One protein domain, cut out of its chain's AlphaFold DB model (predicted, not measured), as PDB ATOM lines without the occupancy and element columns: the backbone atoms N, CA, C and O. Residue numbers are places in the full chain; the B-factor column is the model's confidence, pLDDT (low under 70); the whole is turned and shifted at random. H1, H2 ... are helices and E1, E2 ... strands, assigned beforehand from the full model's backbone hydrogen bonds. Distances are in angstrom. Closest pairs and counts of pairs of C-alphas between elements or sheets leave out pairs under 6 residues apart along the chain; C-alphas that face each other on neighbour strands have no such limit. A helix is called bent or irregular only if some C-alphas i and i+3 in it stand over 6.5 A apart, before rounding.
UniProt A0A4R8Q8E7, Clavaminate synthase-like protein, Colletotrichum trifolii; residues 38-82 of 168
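This is residues 38 to 82 of the 168 residues of the protein "Clavaminate synthase-like protein" of Colletotrichum trifolii (UniProt A0A4R8Q8E7). A small two-stranded hairpin, E1 and E2, has one helix, H1, running alongside it in nearly the same direction as E2. A stretch with no named element, residues 38 to 50, starts close to E2, passes along H1 toward its beginning, and folds back into it. The printed part has 45 residues, with one named helix and two named strands in the order H1, E1, E2; the sheet has the order E1, E2 and is antiparallel. The class is mixed, helices and strands, with under half of the residues in named elements. The whole is compact, with a radius of gyration of the C-alphas of 10.2 A, and spans 33 by 23 by 14 A.

E2, residues 77 to 82, is the longest strand by residues, and measures 16.5 A from its first to its last C-alpha; it ends at C-alpha 82, at (27.091, 13.743, 72.438). E1, residues 69 to 71, measures 7.0 A from first to last C-alpha and begins at C-alpha 69, at (29.622, 21.555, 80.619). H1, residues 51 to 62, has 12 residues and measures 16.2 A from first to last C-alpha; it begins at C-alpha 51, at (25.666, 36.434, 87.771).

E1 and E2 are a hairpin of antiparallel neighbour strands, with 172 degrees between their N-to-C directions. The C-alphas of Phe 69 and Val 79 face each other at 4.3 A. N of Glu 70 and O of Ser 78 are within hydrogen-bond range at 2.9 A, and so are N of Ser 78 and O of Glu 70, also at 2.9 A. Between H1 and this sheet, 7 pairs of C-alphas are within 10 A on E2 and 3 on E1, made by residues 55 to 62 of H1. The closest C-alphas of H1 and E2 are those of Val 62 and Val 79, 7.4 A apart. The closest C-alphas of H1 and E1 are those of Val 62 and Phe 69, 7.9 A apart. The centres of H1 and E1 are 11.4 A apart, and those of H1 and E2 14.4 A. H1 is not bent, and each of its O i to N i+4 pairs is within hydrogen-bond range.

The two C-alphas farthest apart are those of Asp 48 and Ile 82, 32.9 A. The first and last printed C-alphas, those of Arg 38 and Ile 82, are 14.6 A apart. The printed part has no cut. The link from E1 to E2 has 5 residues and is tight, the link from H1 to E1 has 6 residues and is short, and no link is long. The C-alphas of residues 38 to 50 lie 5 to 16 A from the mean of all C-alphas. The mean pLDDT of the printed part is 93.7, and no printed residue is under 70.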
ATOM      1  N   ARG A  38      30.467  26.669  72.245       89.56
ATOM      2  CA  ARG A  38      30.642  27.857  73.088       89.56
ATOM      3  C   ARG A  38      29.680  28.945  72.623       89.56
ATOM      4  O   ARG A  38      29.448  29.072  71.425       89.56
ATOM      5  N   GLY A  39      29.132  29.716  73.561       83.00
ATOM      6  CA  GLY A  39      28.308  30.893  73.250       83.00
ATOM      7  C   GLY A  39      26.932  30.608  72.631       83.00
ATOM      8  O   GLY A  39      26.370  31.488  71.993       83.00
ATOM      9  N   ALA A  40      26.387  29.398  72.795       86.69
ATOM     10  CA  ALA A  40      25.083  29.015  72.236       86.69
ATOM     11  C   ALA A  40      23.900  29.150  73.218       86.69
ATOM     12  O   ALA A  40      22.766  28.844  72.855       86.69
ATOM     13  N   TYR A  41      24.156  29.590  74.451       91.56
ATOM     14  CA  TYR A  41      23.195  29.594  75.557       91.56
ATOM     15  C   TYR A  41      23.066  30.975  76.194       91.56
ATOM     16  O   TYR A  41      23.936  31.824  76.012       91.56
ATOM     17  N   GLY A  42      22.005  31.163  76.977       91.50
ATOM     18  CA  GLY A  42      21.698  32.410  77.676       91.50
ATOM     19  C   GLY A  42      20.561  33.201  77.048       91.50
ATOM     20  O   GLY A  42      20.442  34.393  77.300       91.50
ATOM     21  N   GLN A  43      19.707  32.547  76.256       91.56
ATOM     22  CA  GLN A  43      18.585  33.200  75.571       91.56
ATOM     23  C   GLN A  43      17.534  33.747  76.549       91.56
ATOM     24  O   GLN A  43      16.746  34.620  76.197       91.56
ATOM     25  N   THR A  44      17.497  33.215  77.772       92.94
ATOM     26  CA  THR A  44      16.553  33.612  78.825       92.94
ATOM     27  C   THR A  44      17.150  34.534  79.893       92.94
ATOM     28  O   THR A  44      16.452  34.895  80.848       92.94
ATOM     29  N   VAL A  45      18.427  34.909  79.759       93.94
ATOM     30  CA  VAL A  45      19.093  35.857  80.663       93.94
ATOM     31  C   VAL A  45      18.582  37.269  80.375       93.94
ATOM     32  O   VAL A  45      18.504  37.679  79.220       93.94
ATOM     33  N   ALA A  46      18.201  37.988  81.425       95.06
ATOM     34  CA  ALA A  46      17.734  39.367  81.368       95.06
ATOM     35  C   ALA A  46      18.829  40.334  81.842       95.06
ATOM     36  O   ALA A  46      19.721  39.946  82.594       95.06
ATOM     37  N   ASP A  47      18.739  41.602  81.433       93.69
ATOM     38  CA  ASP A  47      19.735  42.633  81.765       93.69
ATOM     39  C   ASP A  47      19.867  42.898  83.279       93.69
ATOM     40  O   ASP A  47      20.898  43.392  83.733       93.69
ATOM     41  N   ASP A  48      18.828  42.594  84.063       96.06
ATOM     42  CA  ASP A  48      18.777  42.766  85.517       96.06
ATOM     43  C   ASP A  48      19.135  41.497  86.311       96.06
ATOM     44  O   ASP A  48      19.148  41.532  87.544       96.06
ATOM     45  N   ASP A  49      19.450  40.386  85.636       95.56
ATOM     46  CA  ASP A  49      19.938  39.185  86.307       95.56
ATOM     47  C   ASP A  49      21.331  39.422  86.903       95.56
ATOM     48  O   ASP A  49      22.268  39.857  86.228       95.56
ATOM     49  N   ASP A  50      21.502  39.034  88.165       95.81
ATOM     50  CA  ASP A  50      22.838  38.856  88.722       95.81
ATOM     51  C   ASP A  50      23.542  37.626  88.115       95.81
ATOM     52  O   ASP A  50      22.932  36.756  87.485       95.81
ATOM     53  N   GLU A  51      24.858  37.527  88.324       92.62
ATOM     54  CA  GLU A  51      25.666  36.434  87.771       92.62
ATOM     55  C   GLU A  51      25.131  35.047  88.173       92.62
ATOM     56  O   GLU A  51      25.114  34.111  87.369       92.62
ATOM     57  N   ALA A  52      24.650  34.901  89.409       94.94
ATOM     58  CA  ALA A  52      24.142  33.628  89.902       94.94
ATOM     59  C   ALA A  52      22.820  33.244  89.216       94.94
ATOM     60  O   ALA A  52      22.599  32.067  88.916       94.94
ATOM     61  N   ALA A  53      21.933  34.206  88.971       96.31
ATOM     62  CA  ALA A  53      20.693  34.019  88.231       96.31
ATOM     63  C   ALA A  53      20.966  33.681  86.764       96.31
ATOM     64  O   ALA A  53      20.422  32.686  86.272       96.31
ATOM     65  N   ALA A  54      21.866  34.420  86.110       95.25
ATOM     66  CA  ALA A  54      22.272  34.167  84.733       95.25
ATOM     67  C   ALA A  54      22.836  32.747  84.563       95.25
ATOM     68  O   ALA A  54      22.355  31.988  83.718       95.25
ATOM     69  N   ARG A  55      23.776  32.328  85.426       95.25
ATOM     70  CA  ARG A  55      24.343  30.968  85.397       95.25
ATOM     71  C   ARG A  55      23.271  29.895  85.581       95.25
ATOM     72  O   ARG A  55      23.234  28.947  84.805       95.25
ATOM     73  N   ARG A  56      22.349  30.047  86.544       95.56
ATOM     74  CA  ARG A  56      21.254  29.074  86.748       95.56
ATOM     75  C   ARG A  56      20.359  28.932  85.518       95.56
ATOM     76  O   ARG A  56      19.992  27.811  85.174       95.56
ATOM     77  N   LYS A  57      20.006  30.045  84.868       96.19
ATOM     78  CA  LYS A  57      19.186  30.046  83.647       96.19
ATOM     79  C   LYS A  57      19.912  29.363  82.492       96.19
ATOM     80  O   LYS A  57      19.358  28.457  81.875       96.19
ATOM     81  N   ILE A  58      21.177  29.721  82.275       96.06
ATOM     82  CA  ILE A  58      22.031  29.104  81.256       96.06
ATOM     83  C   ILE A  58      22.150  27.598  81.490       96.06
ATOM     84  O   ILE A  58      21.892  26.813  80.585       96.06
ATOM     85  N   GLU A  59      22.469  27.160  82.706       95.81
ATOM     86  CA  GLU A  59      22.582  25.731  82.997       95.81
ATOM     87  C   GLU A  59      21.252  24.985  82.836       95.81
ATOM     88  O   GLU A  59      21.246  23.819  82.444       95.81
ATOM     89  N   ALA A  60      20.115  25.630  83.119       95.00
ATOM     90  CA  ALA A  60      18.802  25.048  82.860       95.00
ATOM     91  C   ALA A  60      18.553  24.848  81.356       95.00
ATOM     92  O   ALA A  60      17.979  23.829  80.976       95.00
ATOM     93  N   GLU A  61      19.012  25.766  80.499       94.94
ATOM     94  CA  GLU A  61      18.992  25.585  79.041       94.94
ATOM     95  C   GLU A  61      19.930  24.449  78.600       94.94
ATOM     96  O   GLU A  61      19.530  23.589  77.812       94.94
ATOM     97  N   VAL A  62      21.151  24.400  79.143       95.31
ATOM     98  CA  VAL A  62      22.164  23.379  78.820       95.31
ATOM     99  C   VAL A  62      21.675  21.974  79.143       95.31
ATOM    100  O   VAL A  62      21.751  21.094  78.284       95.31
ATOM    101  N   ARG A  63      21.101  21.771  80.335       95.25
ATOM    102  CA  ARG A  63      20.617  20.463  80.812       95.25
ATOM    103  C   ARG A  63      19.487  19.871  79.968       95.25
ATOM    104  O   ARG A  63      19.189  18.688  80.085       95.25
ATOM    105  N   ARG A  64      18.884  20.642  79.055       92.56
ATOM    106  CA  ARG A  64      17.942  20.107  78.052       92.56
ATOM    107  C   ARG A  64      18.639  19.257  76.987       92.56
ATOM    108  O   ARG A  64      17.973  18.497  76.289       92.56
ATOM    109  N   HIS A  65      19.955  19.404  76.839       90.06
ATOM    110  CA  HIS A  65      20.730  18.828  75.740       90.06
ATOM    111  C   HIS A  65      22.035  18.155  76.174       90.06
ATOM    112  O   HIS A  65      22.550  17.323  75.428       90.06
ATOM    113  N   SER A  66      22.602  18.520  77.326       93.44
ATOM    114  CA  SER A  66      23.844  17.936  77.824       93.44
ATOM    115  C   SER A  66      23.999  18.078  79.338       93.44
ATOM    116  O   SER A  66      23.637  19.093  79.922       93.44
ATOM    117  N   GLU A  67      24.628  17.074  79.946       92.06
ATOM    118  CA  GLU A  67      25.117  17.102  81.333       92.06
ATOM    119  C   GLU A  67      26.617  17.445  81.417       92.06
ATOM    120  O   GLU A  67      27.195  17.506  82.499       92.06
ATOM    121  N   ARG A  68      27.290  17.631  80.275       94.25
ATOM    122  CA  ARG A  68      28.735  17.870  80.190       94.25
ATOM    123  C   ARG A  68      28.998  19.326  79.834       94.25
ATOM    124  O   ARG A  68      28.989  19.683  78.656       94.25
ATOM    125  N   PHE A  69      29.260  20.158  80.832       95.88
ATOM    126  CA  PHE A  69      29.622  21.555  80.619       95.88
ATOM    127  C   PHE A  69      30.614  22.061  81.665       95.88
ATOM    128  O   PHE A  69      30.703  21.525  82.767       95.88
ATOM    129  N   GLU A  70      31.358  23.098  81.296       95.44
ATOM    130  CA  GLU A  70      32.396  23.716  82.115       95.44
ATOM    131  C   GLU A  70      32.343  25.237  81.968       95.44
ATOM    132  O   GLU A  70      32.418  25.768  80.852       95.44
ATOM    133  N   TRP A  71      32.231  25.918  83.107       95.06
ATOM    134  CA  TRP A  71      32.461  27.353  83.222       95.06
ATOM    135  C   TRP A  71      33.958  27.618  83.361       95.06
ATOM    136  O   TRP A  71      34.613  27.008  84.202       95.06
ATOM    137  N   HIS A  72      34.472  28.545  82.562       94.44
ATOM    138  CA  HIS A  72      35.875  28.953  82.549       94.44
ATOM    139  C   HIS A  72      36.081  30.198  83.423       94.44
ATOM    140  O   HIS A  72      35.132  30.936  83.704       94.44
ATOM    141  N   ASP A  73      37.327  30.456  83.829       93.81
ATOM    142  CA  ASP A  73      37.691  31.606  84.678       93.81
ATOM    143  C   ASP A  73      37.370  32.964  84.028       93.81
ATOM    144  O   ASP A  73      37.135  33.951  84.721       93.81
ATOM    145  N   ASP A  74      37.329  33.015  82.694       91.88
ATOM    146  CA  ASP A  74      36.958  34.203  81.915       91.88
ATOM    147  C   ASP A  74      35.436  34.427  81.823       91.88
ATOM    148  O   ASP A  74      34.980  35.341  81.134       91.88
ATOM    149  N   GLY A  75      34.641  33.595  82.502       89.12
ATOM    150  CA  GLY A  75      33.180  33.630  82.475       89.12
ATOM    151  C   GLY A  75      32.561  32.962  81.246       89.12
ATOM    152  O   GLY A  75      31.335  32.906  81.142       89.12
ATOM    153  N   SER A  76      33.362  32.427  80.319       91.88
ATOM    154  CA  SER A  76      32.841  31.675  79.178       91.88
ATOM    155  C   SER A  76      32.347  30.285  79.590       91.88
ATOM    156  O   SER A  76      32.746  29.720  80.609       91.88
ATOM    157  N   LEU A  77      31.461  29.713  78.775       94.44
ATOM    158  CA  LEU A  77      30.908  28.374  78.963       94.44
ATOM    159  C   LEU A  77      31.271  27.491  77.769       94.44
ATOM    160  O   LEU A  77      31.048  27.870  76.615       94.44
ATOM    161  N   SER A  78      31.774  26.291  78.052       95.00
ATOM    162  CA  SER A  78      31.892  25.210  77.072       95.00
ATOM    163  C   SER A  78      30.895  24.107  77.389       95.00
ATOM    164  O   SER A  78      30.841  23.629  78.519       95.00
ATOM    165  N   VAL A  79      30.141  23.666  76.386       95.69
ATOM    166  CA  VAL A  79      29.179  22.564  76.501       95.69
ATOM    167  C   VAL A  79      29.558  21.472  75.520       95.69
ATOM    168  O   VAL A  79      29.766  21.735  74.339       95.69
ATOM    169  N   THR A  80      29.657  20.241  76.005       94.81
ATOM    170  CA  THR A  80      29.955  19.069  75.184       94.81
ATOM    171  C   THR A  80      28.669  18.322  74.877       94.81
ATOM    172  O   THR A  80      28.050  17.757  75.773       94.81
ATOM    173  N   HIS A  81      28.276  18.272  73.614       94.25
ATOM    174  CA  HIS A  81      27.152  17.474  73.145       94.25
ATOM    175  C   HIS A  81      27.633  16.122  72.649       94.25
ATOM    176  O   HIS A  81      28.553  16.066  71.840       94.25
ATOM    177  N   ILE A  82      26.967  15.052  73.075       95.12
ATOM    178  CA  ILE A  82      27.091  13.743  72.438       95.12
ATOM    179  C   ILE A  82      25.809  13.493  71.673       95.12
ATOM    180  O   ILE A  82      24.731  13.467  72.265       95.12
TER     181      ILE A  82